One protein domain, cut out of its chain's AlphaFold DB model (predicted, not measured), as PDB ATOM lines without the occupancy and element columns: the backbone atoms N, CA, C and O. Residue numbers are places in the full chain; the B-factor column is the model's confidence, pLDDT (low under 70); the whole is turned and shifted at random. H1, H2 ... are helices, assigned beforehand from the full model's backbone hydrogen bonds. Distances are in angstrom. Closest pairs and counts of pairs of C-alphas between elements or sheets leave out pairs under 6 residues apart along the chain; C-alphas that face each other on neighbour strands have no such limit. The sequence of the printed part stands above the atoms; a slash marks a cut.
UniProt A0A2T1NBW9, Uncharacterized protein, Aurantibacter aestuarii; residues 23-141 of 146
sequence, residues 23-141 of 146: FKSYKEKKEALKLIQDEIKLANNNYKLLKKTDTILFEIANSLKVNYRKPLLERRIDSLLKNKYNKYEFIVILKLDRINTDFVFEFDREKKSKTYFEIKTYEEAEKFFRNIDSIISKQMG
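AT A GLANCE: This is residues 23 to 141 of the 146 residues of an uncharacterized protein of Aurantibacter aestuarii (UniProt A0A2T1NBW9). Five helices make a body in which H3, H4 and H5 stand side by side, their centres a triangle, while H1 crosses H3 on the side away from H5 and the short H2 makes a corner with H3. From H5 a long loop, residues 99 to 121, swings away from this body and leads to H6, the longest helix, which touches no other helix and whose residues 136 to 140 stick out with residue 141. The printed part has 119 residues, with six named helices in the order H1 to H6 and no named strand; the class is all helix. It is compact, with a radius of gyration of the C-alphas of 15.5 A, and flat, spanning 45 by 40 by 20 A.

HOW THE PARTS SIT: Start at H1, residues 26 to 39, and pass the tight link to H2, residues 44 to 51; the two are close but not clearly touching, with the C-alphas of Leu 33 and Lys 51 closest at 7.9 A. Next comes H3, residues 54 to 66, the hub, touching four helices. H1 touches it at a steep tilt of 61 degrees, with the C-alphas of Ala 32 and Ala 61 closest at 5.4 A. H2 only just touches it, with 3 pairs of C-alphas within 8 A, only at the corner and with residues 56 to 57 of H3 alone; C-alphas 51 and 57 are closest at 6.4 A. Go on to H4, residues 70 to 81, and H5, residues 87 to 98: with H3 they form an up and down bundle, each helix running against the one before. H3 and H4, a hairpin, only just touch, with 3 pairs within 8 A, Ser 63 and Leu 73 having the closest C-alphas at 7.7 A. H4 and H5, also a hairpin, touch at a shallow tilt of 9 degrees, opposite ways, with C-alphas 80 and 90 closest at 6.6 A. H3 and H5 touch, with C-alphas 63 and 98 closest at 6.3 A. H6, residues 122 to 140, is apart from the other five. In all six helices every O i to N i+4 pair is within hydrogen-bond range.

IN THESE COORDINATES: Find C-alpha 26 at (43.224, -64.700, -88.767), where H1 begins its 20.0 A. H3 measures 18.4 A, H4 16.6 A and H5 16.9 A. Look for C-alpha 122 at (88.486, -70.461, -96.539); H6 runs 26.5 A from there to C-alpha 140 at (65.432, -79.429, -86.983).

THE WHOLE: The C-alphas farthest apart are those of Lys 27 and Thr 121, 46.9 A. The printed part has no cut, and H5 to H6 is the long link. Mean pLDDT of the printed part is 80.0; look for values under 70 at, for instance, residues 107 to 121 and 138 to 141.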
ATOM      1  N   PHE A  23      50.064 -68.402 -91.437       91.12
ATOM      2  CA  PHE A  23      49.462 -67.959 -90.184       91.12
ATOM      3  C   PHE A  23      48.636 -69.084 -89.563       91.12
ATOM      4  O   PHE A  23      47.872 -69.763 -90.256       91.12
ATOM      5  N   LYS A  24      48.729 -69.234 -88.243       88.75
ATOM      6  CA  LYS A  24      47.916 -70.163 -87.450       88.75
ATOM      7  C   LYS A  24      46.471 -69.689 -87.326       88.75
ATOM      8  O   LYS A  24      45.573 -70.500 -87.134       88.75
ATOM      9  N   SER A  25      46.240 -68.376 -87.396       91.38
ATOM     10  CA  SER A  25      44.902 -67.791 -87.282       91.38
ATOM     11  C   SER A  25      44.773 -66.451 -88.007       91.38
ATOM     12  O   SER A  25      45.753 -65.753 -88.270       91.38
ATOM     13  N   TYR A  26      43.527 -66.041 -88.260       90.81
ATOM     14  CA  TYR A  26      43.224 -64.700 -88.767       90.81
ATOM     15  C   TYR A  26      43.681 -63.590 -87.804       90.81
ATOM     16  O   TYR A  26      44.132 -62.532 -88.244       90.81
ATOM     17  N   LYS A  27      43.605 -63.840 -86.489       93.88
ATOM     18  CA  LYS A  27      44.066 -62.899 -85.462       93.88
ATOM     19  C   LYS A  27      45.565 -62.629 -85.600       93.88
ATOM     20  O   LYS A  27      45.961 -61.473 -85.691       93.88
ATOM     21  N   GLU A  28      46.364 -63.687 -85.730       93.19
ATOM     22  CA  GLU A  28      47.816 -63.580 -85.931       93.19
ATOM     23  C   GLU A  28      48.151 -62.800 -87.210       93.19
ATOM     24  O   GLU A  28      49.024 -61.932 -87.214       93.19
ATOM     25  N   LYS A  29      47.407 -63.045 -88.293       93.31
ATOM     26  CA  LYS A  29      47.554 -62.289 -89.542       93.31
ATOM     27  C   LYS A  29      47.261 -60.799 -89.355       93.31
ATOM     28  O   LYS A  29      47.977 -59.959 -89.897       93.31
ATOM     29  N   LYS A  30      46.213 -60.452 -88.602       93.44
ATOM     30  CA  LYS A  30      45.850 -59.056 -88.313       93.44
ATOM     31  C   LYS A  30      46.932 -58.355 -87.488       93.44
ATOM     32  O   LYS A  30      47.273 -57.214 -87.786       93.44
ATOM     33  N   GLU A  31      47.489 -59.040 -86.498       94.56
ATOM     34  CA  GLU A  31      48.602 -58.536 -85.687       94.56
ATOM     35  C   GLU A  31      49.859 -58.315 -86.535       94.56
ATOM     36  O   GLU A  31      50.478 -57.258 -86.448       94.56
ATOM     37  N   ALA A  32      50.190 -59.254 -87.424       92.88
ATOM     38  CA  ALA A  32      51.298 -59.112 -88.365       92.88
ATOM     39  C   ALA A  32      51.115 -57.918 -89.320       92.88
ATOM     40  O   ALA A  32      52.055 -57.163 -89.552       92.88
ATOM     41  N   LEU A  33      49.902 -57.719 -89.848       92.38
ATOM     42  CA  LEU A  33      49.580 -56.569 -90.699       92.38
ATOM     43  C   LEU A  33      49.779 -55.244 -89.971       92.38
ATOM     44  O   LEU A  33      50.337 -54.324 -90.566       92.38
ATOM     45  N   LYS A  34      49.323 -55.168 -88.717       92.44
ATOM     46  CA  LYS A  34      49.471 -53.980 -87.879       92.44
ATOM     47  C   LYS A  34      50.946 -53.703 -87.588       92.44
ATOM     48  O   LYS A  34      51.404 -52.602 -87.844       92.44
ATOM     49  N   LEU A  35      51.701 -54.725 -87.179       92.69
ATOM     50  CA  LEU A  35      53.141 -54.611 -86.937       92.69
ATOM     51  C   LEU A  35      53.881 -54.051 -88.159       92.69
ATOM     52  O   LEU A  35      54.711 -53.162 -88.030       92.69
ATOM     53  N   ILE A  36      53.556 -54.535 -89.360       91.75
ATOM     54  CA  ILE A  36      54.179 -54.042 -90.594       91.75
ATOM     55  C   ILE A  36      53.788 -52.593 -90.890       91.75
ATOM     56  O   ILE A  36      54.627 -51.854 -91.387       91.75
ATOM     57  N   GLN A  37      52.551 -52.177 -90.608       90.31
ATOM     58  CA  GLN A  37      52.125 -50.785 -90.803       90.31
ATOM     59  C   GLN A  37      52.802 -49.828 -89.830       90.31
ATOM     60  O   GLN A  37      53.215 -48.744 -90.235       90.31
ATOM     61  N   ASP A  38      52.904 -50.238 -88.569       90.81
ATOM     62  CA  ASP A  38      53.490 -49.427 -87.508       90.81
ATOM     63  C   ASP A  38      55.006 -49.279 -87.731       90.81
ATOM     64  O   ASP A  38      55.566 -48.194 -87.563       90.81
ATOM     65  N   GLU A  39      55.667 -50.348 -88.188       90.44
ATOM     66  CA  GLU A  39      57.115 -50.358 -88.374       90.44
ATOM     67  C   GLU A  39      57.572 -49.899 -89.758       90.44
ATOM     68  O   GLU A  39      58.552 -49.170 -89.861       90.44
ATOM     69  N   ILE A  40      56.907 -50.300 -90.838       88.06
ATOM     70  CA  ILE A  40      57.392 -50.069 -92.202       88.06
ATOM     71  C   ILE A  40      56.496 -49.045 -92.887       88.06
ATOM     72  O   ILE A  40      55.354 -49.324 -93.259       88.06
ATOM     73  N   LYS A  41      57.039 -47.846 -93.114       85.12
ATOM     74  CA  LYS A  41      56.320 -46.749 -93.774       85.12
ATOM     75  C   LYS A  41      56.224 -46.986 -95.282       85.12
ATOM     76  O   LYS A  41      56.997 -46.444 -96.065       85.12
ATOM     77  N   LEU A  42      55.258 -47.802 -95.695       83.75
ATOM     78  CA  LEU A  42      54.977 -48.078 -97.103       83.75
ATOM     79  C   LEU A  42      53.854 -47.192 -97.639       83.75
ATOM     80  O   LEU A  42      52.844 -46.969 -96.976       83.75
ATOM     81  N   ALA A  43      53.976 -46.776 -98.900       85.94
ATOM     82  CA  ALA A  43      52.855 -46.191 -99.625       85.94
ATOM     83  C   ALA A  43      51.681 -47.187 -99.698       85.94
ATOM     84  O   ALA A  43      51.883 -48.389 -99.893       85.94
ATOM     85  N   ASN A  44      50.445 -46.684 -99.620       85.12
ATOM     86  CA  ASN A  44      49.226 -47.506 -99.600       85.12
ATOM     87  C   ASN A  44      49.161 -48.537-100.743       85.12
ATOM     88  O   ASN A  44      48.708 -49.665-100.541       85.12
ATOM     89  N   ASN A  45      49.634 -48.174-101.936       86.75
ATOM     90  CA  ASN A  45      49.637 -49.060-103.103       86.75
ATOM     91  C   ASN A  45      50.608 -50.239-102.918       86.75
ATOM     92  O   ASN A  45      50.238 -51.389-103.152       86.75
ATOM     93  N   ASN A  46      51.811 -49.967-102.408       85.25
ATOM     94  CA  ASN A  46      52.824 -50.982-102.114       85.25
ATOM     95  C   ASN A  46      52.367 -51.908-100.984       85.25
ATOM     96  O   ASN A  46      52.510 -53.128-101.070       85.25
ATOM     97  N   TYR A  47      51.727 -51.345 -99.960       86.06
ATOM     98  CA  TYR A  47      51.150 -52.127 -98.874       86.06
ATOM     99  C   TYR A  47      50.055 -53.087 -99.368       86.06
ATOM    100  O   TYR A  47      50.037 -54.266 -99.003       86.06
ATOM    101  N   LYS A  48      49.171 -52.625-100.266       86.31
ATOM    102  CA  LYS A  48      48.153 -53.480-100.905       86.31
ATOM    103  C   LYS A  48      48.775 -54.628-101.701       86.31
ATOM    104  O   LYS A  48      48.219 -55.723-101.681       86.31
ATOM    105  N   LEU A  49      49.896 -54.397-102.387       84.25
ATOM    106  CA  LEU A  49      50.603 -55.444-103.133       84.25
ATOM    107  C   LEU A  49      51.156 -56.524-102.199       84.25
ATOM    108  O   LEU A  49      50.904 -57.708-102.424       84.25
ATOM    109  N   LEU A  50      51.824 -56.131-101.111       84.38
ATOM    110  CA  LEU A  50      52.371 -57.077-100.132       84.38
ATOM    111  C   LEU A  50      51.278 -57.907 -99.449       84.38
ATOM    112  O   LEU A  50      51.427 -59.118 -99.283       84.38
ATOM    113  N   LYS A  51      50.143 -57.279 -99.117       83.50
ATOM    114  CA  LYS A  51      49.013 -57.929 -98.434       83.50
ATOM    115  C   LYS A  51      48.399 -59.095 -99.220       83.50
ATOM    116  O   LYS A  51      47.757 -59.949 -98.617       83.50
ATOM    117  N   LYS A  52      48.586 -59.156-100.544       85.50
ATOM    118  CA  LYS A  52      48.049 -60.242-101.384       85.50
ATOM    119  C   LYS A  52      48.735 -61.588-101.152       85.50
ATOM    120  O   LYS A  52      48.186 -62.609-101.550       85.50
ATOM    121  N   THR A  53      49.919 -61.602-100.536       87.31
ATOM    122  CA  THR A  53      50.703 -62.829-100.368       87.31
ATOM    123  C   THR A  53      50.983 -63.113 -98.899       87.31
ATOM    124  O   THR A  53      51.927 -62.577 -98.320       87.31
ATOM    125  N   ASP A  54      50.221 -64.039 -98.321       88.06
ATOM    126  CA  ASP A  54      50.310 -64.384 -96.897       88.06
ATOM    127  C   ASP A  54      51.709 -64.845 -96.476       88.06
ATOM    128  O   ASP A  54      52.178 -64.480 -95.403       88.06
ATOM    129  N   THR A  55      52.427 -65.575 -97.335       89.94
ATOM    130  CA  THR A  55      53.807 -65.999 -97.046       89.94
ATOM    131  C   THR A  55      54.764 -64.812 -96.922       89.94
ATOM    132  O   THR A  55      55.604 -64.797 -96.034       89.94
ATOM    133  N   ILE A  56      54.643 -63.812 -97.800       92.06
ATOM    134  CA  ILE A  56      55.508 -62.620 -97.785       92.06
ATOM    135  C   ILE A  56      55.222 -61.813 -96.524       92.06
ATOM    136  O   ILE A  56      56.141 -61.437 -95.803       92.06
ATOM    137  N   LEU A  57      53.938 -61.603 -96.238       93.19
ATOM    138  CA  LEU A  57      53.486 -60.905 -95.045       93.19
ATOM    139  C   LEU A  57      54.016 -61.569 -93.766       93.19
ATOM    140  O   LEU A  57      54.534 -60.892 -92.882       93.19
ATOM    141  N   PHE A  58      53.909 -62.895 -93.686       94.06
ATOM    142  CA  PHE A  58      54.389 -63.673 -92.550       94.06
ATOM    143  C   PHE A  58      55.903 -63.539 -92.360       94.06
ATOM    144  O   PHE A  58      56.372 -63.289 -91.252       94.06
ATOM    145  N   GLU A  59      56.671 -63.656 -93.442       92.69
ATOM    146  CA  GLU A  59      58.131 -63.583 -93.385       92.69
ATOM    147  C   GLU A  59      58.635 -62.189 -92.996       92.69
ATOM    148  O   GLU A  59      59.548 -62.088 -92.178       92.69
ATOM    149  N   ILE A  60      58.003 -61.118 -93.493       93.19
ATOM    150  CA  ILE A  60      58.310 -59.743 -93.067       93.19
ATOM    151  C   ILE A  60      58.023 -59.585 -91.573       93.19
ATOM    152  O   ILE A  60      58.888 -59.126 -90.829       93.19
ATOM    153  N   ALA A  61      56.837 -59.997 -91.118       93.50
ATOM    154  CA  ALA A  61      56.455 -59.877 -89.714       93.50
ATOM    155  C   ALA A  61      57.392 -60.673 -88.791       93.50
ATOM    156  O   ALA A  61      57.722 -60.212 -87.701       93.50
ATOM    157  N   ASN A  62      57.871 -61.839 -89.226       92.06
ATOM    158  CA  ASN A  62      58.869 -62.600 -88.478       92.06
ATOM    159  C   ASN A  62      60.237 -61.914 -88.447       92.06
ATOM    160  O   ASN A  62      60.887 -61.921 -87.405       92.06
ATOM    161  N   SER A  63      60.674 -61.296 -89.547       91.44
ATOM    162  CA  SER A  63      61.911 -60.505 -89.555       91.44
ATOM    163  C   SER A  63      61.836 -59.289 -88.633       91.44
ATOM    164  O   SER A  63      62.828 -58.977 -87.982       91.44
ATOM    165  N   LEU A  64      60.661 -58.664 -88.499       90.75
ATOM    166  CA  LEU A  64      60.423 -57.597 -87.518       90.75
ATOM    167  C   LEU A  64      60.536 -58.087 -86.064       90.75
ATOM    168  O   LEU A  64      60.983 -57.337 -85.206       90.75
ATOM    169  N   LYS A  65      60.160 -59.341 -85.782       88.00
ATOM    170  CA  LYS A  65      60.170 -59.906 -84.420       88.00
ATOM    171  C   LYS A  65      61.543 -60.385 -83.938       88.00
ATOM    172  O   LYS A  65      61.781 -60.362 -82.737       88.00
ATOM    173  N   VAL A  66      62.393 -60.913 -84.828       76.69
ATOM    174  CA  VAL A  66      63.537 -61.758 -84.420       76.69
ATOM    175  C   VAL A  66      64.856 -61.003 -84.255       76.69
ATOM    176  O   VAL A  66      65.541 -61.250 -83.270       76.69
ATOM    177  N   ASN A  67      65.252 -60.120 -85.174       61.81
ATOM    178  CA  ASN A  67      66.437 -59.273 -84.986       61.81
ATOM    179  C   ASN A  67      66.512 -58.229 -86.103       61.81
ATOM    180  O   ASN A  67      66.646 -58.569 -87.280       61.81
ATOM    181  N   TYR A  68      66.354 -56.960 -85.747       65.56
ATOM    182  CA  TYR A  68      65.822 -55.959 -86.661       65.56
ATOM    183  C   TYR A  68      66.875 -54.946 -87.111       65.56
ATOM    184  O   TYR A  68      67.120 -53.937 -86.455       65.56
ATOM    185  N   ARG A  69      67.443 -55.154 -88.304       79.56
ATOM    186  CA  ARG A  69      68.043 -54.054 -89.077       79.56
ATOM    187  C   ARG A  69      66.948 -53.424 -89.936       79.56
ATOM    188  O   ARG A  69      66.820 -53.766 -91.111       79.56
ATOM    189  N   LYS A  70      66.155 -52.514 -89.354       84.19
ATOM    190  CA  LYS A  70      65.075 -51.773 -90.045       84.19
ATOM    191  C   LYS A  70      65.430 -51.328 -91.460       84.19
ATOM    192  O   LYS A  70      64.709 -51.713 -92.383       84.19
ATOM    193  N   PRO A  71      66.568 -50.637 -91.667       86.19
ATOM    194  CA  PRO A  71      66.901 -50.123 -92.989       86.19
ATOM    195  C   PRO A  71      67.177 -51.247 -93.994       86.19
ATOM    196  O   PRO A  71      66.896 -51.114 -95.182       86.19
ATOM    197  N   LEU A  72      67.706 -52.385 -93.525       87.25
ATOM    198  CA  LEU A  72      67.959 -53.540 -94.377       87.25
ATOM    199  C   LEU A  72      66.643 -54.168 -94.841       87.25
ATOM    200  O   LEU A  72      66.479 -54.407 -96.034       87.25
ATOM    201  N   LEU A  73      65.698 -54.386 -93.922       90.62
ATOM    202  CA  LEU A  73      64.388 -54.948 -94.253       90.62
ATOM    203  C   LEU A  73      63.610 -54.048 -95.222       90.62
ATOM    204  O   LEU A  73      63.058 -54.546 -96.202       90.62
ATOM    205  N   GLU A  74      63.610 -52.735 -94.985       90.00
ATOM    206  CA  GLU A  74      63.022 -51.747 -95.897       90.00
ATOM    207  C   GLU A  74      63.639 -51.860 -97.296       90.00
ATOM    208  O   GLU A  74      62.917 -52.009 -98.283       90.00
ATOM    209  N   ARG A  75      64.972 -51.936 -97.385       88.69
ATOM    210  CA  ARG A  75      65.679 -52.147 -98.653       88.69
ATOM    211  C   ARG A  75      65.297 -53.464 -99.337       88.69
ATOM    212  O   ARG A  75      65.165 -53.497-100.560       88.69
ATOM    213  N   ARG A  76      65.102 -54.562 -98.589       90.00
ATOM    214  CA  ARG A  76      64.643 -55.847 -99.160       90.00
ATOM    215  C   ARG A  76      63.249 -55.725 -99.759       90.00
ATOM    216  O   ARG A  76      63.002 -56.260-100.839       90.00
ATOM    217  N   ILE A  77      62.346 -55.048 -99.053       91.75
ATOM    218  CA  ILE A  77      60.965 -54.843 -99.494       91.75
ATOM    219  C   ILE A  77      60.944 -53.978-100.751       91.75
ATOM    220  O   ILE A  77      60.273 -54.332-101.717       91.75
ATOM    221  N   ASP A  78      61.739 -52.915-100.788       89.44
ATOM    222  CA  ASP A  78      61.901 -52.087-101.979       89.44
ATOM    223  C   ASP A  78      62.418 -52.889-103.177       89.44
ATOM    224  O   ASP A  78      61.903 -52.745-104.286       89.44
ATOM    225  N   SER A  79      63.403 -53.765-102.969       89.00
ATOM    226  CA  SER A  79      63.910 -54.657-104.018       89.00
ATOM    227  C   SER A  79      62.842 -55.627-104.527       89.00
ATOM    228  O   SER A  79      62.747 -55.843-105.734       89.00
ATOM    229  N   LEU A  80      61.996 -56.171-103.648       90.75
ATOM    230  CA  LEU A  80      60.854 -56.994-104.052       90.75
ATOM    231  C   LEU A  80      59.840 -56.184-104.877       90.75
ATOM    232  O   LEU A  80      59.426 -56.625-105.943       90.75
ATOM    233  N   LEU A  81      59.460 -54.991-104.412       89.88
ATOM    234  CA  LEU A  81      58.474 -54.133-105.082       89.88
ATOM    235  C   LEU A  81      58.960 -53.626-106.446       89.88
ATOM    236  O   LEU A  81      58.157 -53.429-107.353       89.88
ATOM    237  N   LYS A  82      60.276 -53.447-106.606       88.06
ATOM    238  CA  LYS A  82      60.929 -53.074-107.870       88.06
ATOM    239  C   LYS A  82      61.249 -54.281-108.764       88.06
ATOM    240  O   LYS A  82      61.994 -54.124-109.725       88.06
ATOM    241  N   ASN A  83      60.728 -55.474-108.454       86.25
ATOM    242  CA  ASN A  83      60.985 -56.729-109.175       86.25
ATOM    243  C   ASN A  83      62.470 -57.130-109.275       86.25
ATOM    244  O   ASN A  83      62.839 -57.946-110.120       86.25
ATOM    245  N   LYS A  84      63.329 -56.604-108.393       84.12
ATOM    246  CA  LYS A  84      64.731 -57.036-108.288       84.12
ATOM    247  C   LYS A  84      64.841 -58.414-107.647       84.12
ATOM    248  O   LYS A  84      65.742 -59.169-107.995       84.12
ATOM    249  N   TYR A  85      63.908 -58.748-106.755       85.94
ATOM    250  CA  TYR A  85      63.734 -60.098-106.222       85.94
ATOM    251  C   TYR A  85      62.423 -60.699-106.698       85.94
ATOM    252  O   TYR A  85      61.387 -60.036-106.727       85.94
ATOM    253  N   ASN A  86      62.452 -61.995-106.991       87.06
ATOM    254  CA  ASN A  86      61.235 -62.787-106.999       87.06
ATOM    255  C   ASN A  86      60.821 -63.129-105.552       87.06
ATOM    256  O   ASN A  86      61.573 -62.946-104.590       87.06
ATOM    257  N   LYS A  87      59.611 -63.674-105.394       87.12
ATOM    258  CA  LYS A  87      59.072 -64.075-104.087       87.12
ATOM    259  C   LYS A  87      59.992 -65.041-103.324       87.12
ATOM    260  O   LYS A  87      60.132 -64.902-102.114       87.12
ATOM    261  N   TYR A  88      60.579 -66.024-104.001       86.00
ATOM    262  CA  TYR A  88      61.427 -67.039-103.371       86.00
ATOM    263  C   TYR A  88      62.740 -66.446-102.864       86.00
ATOM    264  O   TYR A  88      63.088 -66.656-101.708       86.00
ATOM    265  N   GLU A  89      63.424 -65.653-103.689       85.19
ATOM    266  CA  GLU A  89      64.654 -64.943-103.322       85.19
ATOM    267  C   GLU A  89      64.419 -64.010-102.139       85.19
ATOM    268  O   GLU A  89      65.203 -64.002-101.195       85.19
ATOM    269  N   PHE A  90      63.304 -63.278-102.144       90.69
ATOM    270  CA  PHE A  90      62.925 -62.433-101.020       90.69
ATOM    271  C   PHE A  90      62.719 -63.246 -99.732       90.69
ATOM    272  O   PHE A  90      63.219 -62.877 -98.675       90.69
ATOM    273  N   ILE A  91      62.030 -64.387 -99.790       90.25
ATOM    274  CA  ILE A  91      61.839 -65.238 -98.605       90.25
ATOM    275  C   ILE A  91      63.179 -65.787 -98.100       90.25
ATOM    276  O   ILE A  91      63.428 -65.796 -96.894       90.25
ATOM    277  N   VAL A  92      64.042 -66.245 -99.008       87.06
ATOM    278  CA  VAL A  92      65.367 -66.771 -98.663       87.06
ATOM    279  C   VAL A  92      66.218 -65.682 -98.024       87.06
ATOM    280  O   VAL A  92      66.796 -65.920 -96.968       87.06
ATOM    281  N   ILE A  93      66.249 -64.476 -98.593       87.75
ATOM    282  CA  ILE A  93      67.078 -63.399 -98.052       87.75
ATOM    283  C   ILE A  93      66.593 -62.942 -96.680       87.75
ATOM    284  O   ILE A  93      67.413 -62.724 -95.802       87.75
ATOM    285  N   LEU A  94      65.278 -62.903 -96.444       89.44
ATOM    286  CA  LEU A  94      64.742 -62.615 -95.114       89.44
ATOM    287  C   LEU A  94      65.111 -63.691 -94.091       89.44
ATOM    288  O   LEU A  94      65.363 -63.374 -92.931       89.44
ATOM    289  N   LYS A  95      65.150 -64.962 -94.505       86.75
ATOM    290  CA  LYS A  95      65.624 -66.057 -93.652       86.75
ATOM    291  C   LYS A  95      67.104 -65.895 -93.325       86.75
ATOM    292  O   LYS A  95      67.446 -65.993 -92.155       86.75
ATOM    293  N   LEU A  96      67.937 -65.600 -94.323       82.19
ATOM    294  CA  LEU A  96      69.369 -65.352 -94.145       82.19
ATOM    295  C   LEU A  96      69.639 -64.117 -93.275       82.19
ATOM    296  O   LEU A  96      70.459 -64.180 -92.371       82.19
ATOM    297  N   ASP A  97      68.910 -63.020 -93.468       84.69
ATOM    298  CA  ASP A  97      69.075 -61.808 -92.658       84.69
ATOM    299  C   ASP A  97      68.773 -62.096 -91.164       84.69
ATOM    300  O   ASP A  97      69.424 -61.552 -90.274       84.69
ATOM    301  N   ARG A  98      67.841 -63.017 -90.864       84.94
ATOM    302  CA  ARG A  98      67.532 -63.452 -89.484       84.94
ATOM    303  C   ARG A  98      68.560 -64.399 -88.869       84.94
ATOM    304  O   ARG A  98      68.549 -64.573 -87.652       84.94
ATOM    305  N   ILE A  99      69.439 -64.995 -89.672       77.19
ATOM    306  CA  ILE A  99      70.549 -65.834 -89.192       77.19
ATOM    307  C   ILE A  99      71.591 -64.977 -88.436       77.19
ATOM    308  O   ILE A  99      72.455 -65.521 -87.757       77.19
ATOM    309  N   ASN A 100      71.439 -63.641 -88.435       63.97
ATOM    310  CA  ASN A 100      72.251 -62.682 -87.679       63.97
ATOM    311  C   ASN A 100      73.754 -62.922 -87.849       63.97
ATOM    312  O   ASN A 100      74.539 -62.878 -86.904       63.97
ATOM    313  N   THR A 101      74.146 -63.208 -89.082       63.94
ATOM    314  CA  THR A 101      75.532 -63.082 -89.493       63.94
ATOM    315  C   THR A 101      75.828 -61.601 -89.661       63.94
ATOM    316  O   THR A 101      74.993 -60.869 -90.188       63.94
ATOM    317  N   ASP A 102      77.033 -61.146 -89.318       67.06
ATOM    318  CA  ASP A 102      77.483 -59.775 -89.634       67.06
ATOM    319  C   ASP A 102      77.512 -59.474 -91.144       67.06
ATOM    320  O   ASP A 102      77.751 -58.349 -91.576       67.06
ATOM    321  N   PHE A 103      77.209 -60.488 -91.946       66.12
ATOM    322  CA  PHE A 103      77.193 -60.494 -93.385       66.12
ATOM    323  C   PHE A 103      75.810 -60.150 -93.966       66.12
ATOM    324  O   PHE A 103      74.777 -60.605 -93.472       66.12
ATOM    325  N   VAL A 104      75.798 -59.384 -95.062       71.94
ATOM    326  CA  VAL A 104      74.588 -58.966 -95.784       71.94
ATOM    327  C   VAL A 104      74.608 -59.553 -97.196       71.94
ATOM    328  O   VAL A 104      75.369 -59.104 -98.045       71.94
ATOM    329  N   PHE A 105      73.747 -60.540 -97.462       72.25
ATOM    330  CA  PHE A 105      73.606 -61.160 -98.789       72.25
ATOM    331  C   PHE A 105      72.899 -60.229 -99.773       72.25
ATOM    332  O   PHE A 105      72.004 -59.499 -99.368       72.25
ATOM    333  N   GLU A 106      73.221 -60.266-101.065       71.94
ATOM    334  CA  GLU A 106      72.427 -59.607-102.111       71.94
ATOM    335  C   GLU A 106      72.334 -60.498-103.352       71.94
ATOM    336  O   GLU A 106      73.339 -61.010-103.834       71.94
ATOM    337  N   PHE A 107      71.117 -60.685-103.879       69.06
ATOM    338  CA  PHE A 107      70.920 -61.289-105.197       69.06
ATOM    339  C   PHE A 107      70.998 -60.188-106.257       69.06
ATOM    340  O   PHE A 107      70.130 -59.318-106.305       69.06
ATOM    341  N   ASP A 108      72.024 -60.206-107.102       65.56
ATOM    342  CA  ASP A 108      72.125 -59.277-108.225       65.56
ATOM    343  C   ASP A 108      71.781 -59.981-109.539       65.56
ATOM    344  O   ASP A 108      72.546 -60.792-110.059       65.56
ATOM    345  N   ARG A 109      70.606 -59.659-110.081       62.97
ATOM    346  CA  ARG A 109      70.148 -60.156-111.385       62.97
ATOM    347  C   ARG A 109      70.665 -59.332-112.558       62.97
ATOM    348  O   ARG A 109      70.593 -59.788-113.693       62.97
ATOM    349  N   GLU A 110      71.165 -58.129-112.297       62.25
ATOM    350  CA  GLU A 110      71.614 -57.191-113.324       62.25
ATOM    351  C   GLU A 110      73.141 -57.184-113.493       62.25
ATOM    352  O   GLU A 110      73.631 -56.530-114.411       62.25
ATOM    353  N   LYS A 111      73.895 -57.918-112.655       55.84
ATOM    354  CA  LYS A 111      75.376 -57.943-112.624       55.84
ATOM    355  C   LYS A 111      76.008 -56.540-112.516       55.84
ATOM    356  O   LYS A 111      77.119 -56.315-112.996       55.84
ATOM    357  N   LYS A 112      75.294 -55.575-111.931       55.25
ATOM    358  CA  LYS A 112      75.695 -54.159-111.816       55.25
ATOM    359  C   LYS A 112      76.138 -53.762-110.406       55.25
ATOM    360  O   LYS A 112      76.680 -52.673-110.227       55.25
ATOM    361  N   SER A 113      75.907 -54.600-109.402       48.06
ATOM    362  CA  SER A 113      76.255 -54.343-108.008       48.06
ATOM    363  C   SER A 113      77.669 -54.845-107.697       48.06
ATOM    364  O   SER A 113      78.048 -55.956-108.057       48.06
ATOM    365  N   LYS A 114      78.453 -54.011-107.002       47.00
ATOM    366  CA  LYS A 114      79.808 -54.322-106.511       47.00
ATOM    367  C   LYS A 114      79.814 -55.111-105.192       47.00
ATOM    368  O   LYS A 114      80.884 -55.429-104.689       47.00
ATOM    369  N   THR A 115      78.654 -55.409-104.612       48.41
ATOM    370  CA  THR A 115      78.523 -56.098-103.320       48.41
ATOM    371  C   THR A 115      78.254 -57.582-103.538       48.41
ATOM    372  O   THR A 115      77.151 -58.080-103.325       48.41
ATOM    373  N   TYR A 116      79.276 -58.294-104.010       51.22
ATOM    374  CA  TYR A 116      79.259 -59.753-104.038       51.22
ATOM    375  C   TYR A 116      79.540 -60.310-102.642       51.22
ATOM    376  O   TYR A 116      80.238 -59.694-101.834       51.22
ATOM    377  N   PHE A 117      79.031 -61.515-102.384       54.53
ATOM    378  CA  PHE A 117      79.630 -62.408-101.400       54.53
ATOM    379  C   PHE A 117      81.024 -62.771-101.893       54.53
ATOM    380  O   PHE A 117      81.221 -63.737-102.626       54.53
ATOM    381  N   GLU A 118      81.978 -61.917-101.560       51.12
ATOM    382  CA  GLU A 118      83.384 -62.169-101.794       51.12
ATOM    383  C   GLU A 118      83.876 -62.945-100.573       51.12
ATOM    384  O   GLU A 118      84.309 -62.354 -99.591       51.12
ATOM    385  N   ILE A 119      83.723 -64.275-100.604       56.53
ATOM    386  CA  ILE A 119      84.511 -65.140 -99.723       56.53
ATOM    387  C   ILE A 119      85.956 -64.913-100.140       56.53
ATOM    388  O   ILE A 119      86.375 -65.378-101.201       56.53
ATOM    389  N   LYS A 120      86.709 -64.186 -99.321       60.25
ATOM    390  CA  LYS A 120      88.126 -63.939 -99.592       60.25
ATOM    391  C   LYS A 120      88.988 -65.067 -99.055       60.25
ATOM    392  O   LYS A 120      90.072 -65.305 -99.581       60.25
ATOM    393  N   THR A 121      88.508 -65.770 -98.029       67.81
ATOM    394  CA  THR A 121      89.269 -66.815 -97.344       67.81
ATOM    395  C   THR A 121      88.431 -68.057 -97.054       67.81
ATOM    396  O   THR A 121      87.213 -68.006 -96.885       67.81
ATOM    397  N   TYR A 122      89.106 -69.202 -96.955       73.62
ATOM    398  CA  TYR A 122      88.486 -70.461 -96.539       73.62
ATOM    399  C   TYR A 122      87.823 -70.352 -95.153       73.62
ATOM    400  O   TYR A 122      86.752 -70.907 -94.936       73.62
ATOM    401  N   GLU A 123      88.404 -69.571 -94.241       74.00
ATOM    402  CA  GLU A 123      87.868 -69.336 -92.894       74.00
ATOM    403  C   GLU A 123      86.526 -68.585 -92.912       74.00
ATOM    404  O   GLU A 123      85.620 -68.914 -92.142       74.00
ATOM    405  N   GLU A 124      86.353 -67.608 -93.811       65.12
ATOM    406  CA  GLU A 124      85.072 -66.916 -94.002       65.12
ATOM    407  C   GLU A 124      83.996 -67.866 -94.536       65.12
ATOM    408  O   GLU A 124      82.860 -67.852 -94.048       65.12
ATOM    409  N   ALA A 125      84.363 -68.729 -95.489       72.69
ATOM    410  CA  ALA A 125      83.473 -69.766 -95.999       72.69
ATOM    411  C   ALA A 125      83.071 -70.735 -94.883       72.69
ATOM    412  O   ALA A 125      81.887 -70.999 -94.678       72.69
ATOM    413  N   GLU A 126      84.044 -71.232 -94.123       76.19
ATOM    414  CA  GLU A 126      83.817 -72.191 -93.049       76.19
ATOM    415  C   GLU A 126      82.922 -71.600 -91.953       76.19
ATOM    416  O   GLU A 126      81.969 -72.244 -91.509       76.19
ATOM    417  N   LYS A 127      83.162 -70.347 -91.551       75.38
ATOM    418  CA  LYS A 127      82.321 -69.643 -90.576       75.38
ATOM    419  C   LYS A 127      80.890 -69.472 -91.089       75.38
ATOM    420  O   LYS A 127      79.941 -69.645 -90.322       75.38
ATOM    421  N   PHE A 128      80.717 -69.177 -92.378       72.25
ATOM    422  CA  PHE A 128      79.402 -69.087 -93.005       72.25
ATOM    423  C   PHE A 128      78.655 -70.429 -92.986       72.25
ATOM    424  O   PHE A 128      77.524 -70.488 -92.495       72.25
ATOM    425  N   PHE A 129      79.295 -71.512 -93.432       77.62
ATOM    426  CA  PHE A 129      78.691 -72.847 -93.429       77.62
ATOM    427  C   PHE A 129      78.384 -73.337 -92.008       77.62
ATOM    428  O   PHE A 129      77.284 -73.824 -91.756       77.62
ATOM    429  N   ARG A 130      79.280 -73.105 -91.038       78.06
ATOM    430  CA  ARG A 130      79.043 -73.445 -89.622       78.06
ATOM    431  C   ARG A 130      77.837 -72.709 -89.030       78.06
ATOM    432  O   ARG A 130      77.102 -73.302 -88.235       78.06
ATOM    433  N   ASN A 131      77.626 -71.444 -89.401       74.00
ATOM    434  CA  ASN A 131      76.476 -70.656 -88.951       74.00
ATOM    435  C   ASN A 131      75.164 -71.160 -89.563       74.00
ATOM    436  O   ASN A 131      74.162 -71.268 -88.854       74.00
ATOM    437  N   ILE A 132      75.174 -71.528 -90.849       73.12
ATOM    438  CA  ILE A 132      74.023 -72.167 -91.500       73.12
ATOM    439  C   ILE A 132      73.695 -73.493 -90.810       73.12
ATOM    440  O   ILE A 132      72.557 -73.689 -90.380       73.12
ATOM    441  N   ASP A 133      74.688 -74.363 -90.639       73.62
ATOM    442  CA  ASP A 133      74.507 -75.675 -90.017       73.62
ATOM    443  C   ASP A 133      73.979 -75.556 -88.591       73.62
ATOM    444  O   ASP A 133      73.034 -76.244 -88.219       73.62
ATOM    445  N   SER A 134      74.527 -74.635 -87.790       74.25
ATOM    446  CA  SER A 134      74.056 -74.374 -86.424       74.25
ATOM    447  C   SER A 134      72.558 -74.065 -86.372       74.25
ATOM    448  O   SER A 134      71.857 -74.540 -85.473       74.25
ATOM    449  N   ILE A 135      72.062 -73.282 -87.326       67.06
ATOM    450  CA  ILE A 135      70.674 -72.834 -87.339       67.06
ATOM    451  C   ILE A 135      69.755 -73.912 -87.892       67.06
ATOM    452  O   ILE A 135      68.689 -74.136 -87.319       67.06
ATOM    453  N   ILE A 136      70.183 -74.637 -88.928       69.44
ATOM    454  CA  ILE A 136      69.457 -75.804 -89.437       69.44
ATOM    455  C   ILE A 136      69.334 -76.860 -88.334       69.44
ATOM    456  O   ILE A 136      68.232 -77.336 -88.072       69.44
ATOM    457  N   SER A 137      70.422 -77.171 -87.623       72.38
ATOM    458  CA  SER A 137      70.402 -78.102 -86.491       72.38
ATOM    459  C   SER A 137      69.451 -77.640 -85.384       72.38
ATOM    460  O   SER A 137      68.663 -78.441 -84.883       72.38
ATOM    461  N   LYS A 138      69.453 -76.343 -85.041       69.56
ATOM    462  CA  LYS A 138      68.546 -75.768 -84.033       69.56
ATOM    463  C   LYS A 138      67.079 -75.823 -84.467       69.56
ATOM    464  O   LYS A 138      66.209 -76.068 -83.637       69.56
ATOM    465  N   GLN A 139      66.804 -75.615 -85.751       65.94
ATOM    466  CA  GLN A 139      65.450 -75.630 -86.301       65.94
ATOM    467  C   GLN A 139      64.912 -77.052 -86.511       65.94
ATOM    468  O   GLN A 139      63.711 -77.270 -86.370       65.94
ATOM    469  N   MET A 140      65.787 -78.016 -86.806       67.81
ATOM    470  CA  MET A 140      65.432 -79.429 -86.983       67.81
ATOM    471  C   MET A 140      65.550 -80.259 -85.695       67.81
ATOM    472  O   MET A 140      65.225 -81.441 -85.704       67.81
ATOM    473  N   GLY A 141      66.007 -79.668 -84.585       56.44
ATOM    474  CA  GLY A 141      66.197 -80.374 -83.312       56.44
ATOM    475  C   GLY A 141      67.288 -81.451 -83.353       56.44
ATOM    476  O   GLY A 141      67.322 -82.326 -82.489       56.44
TER     477      GLY A 141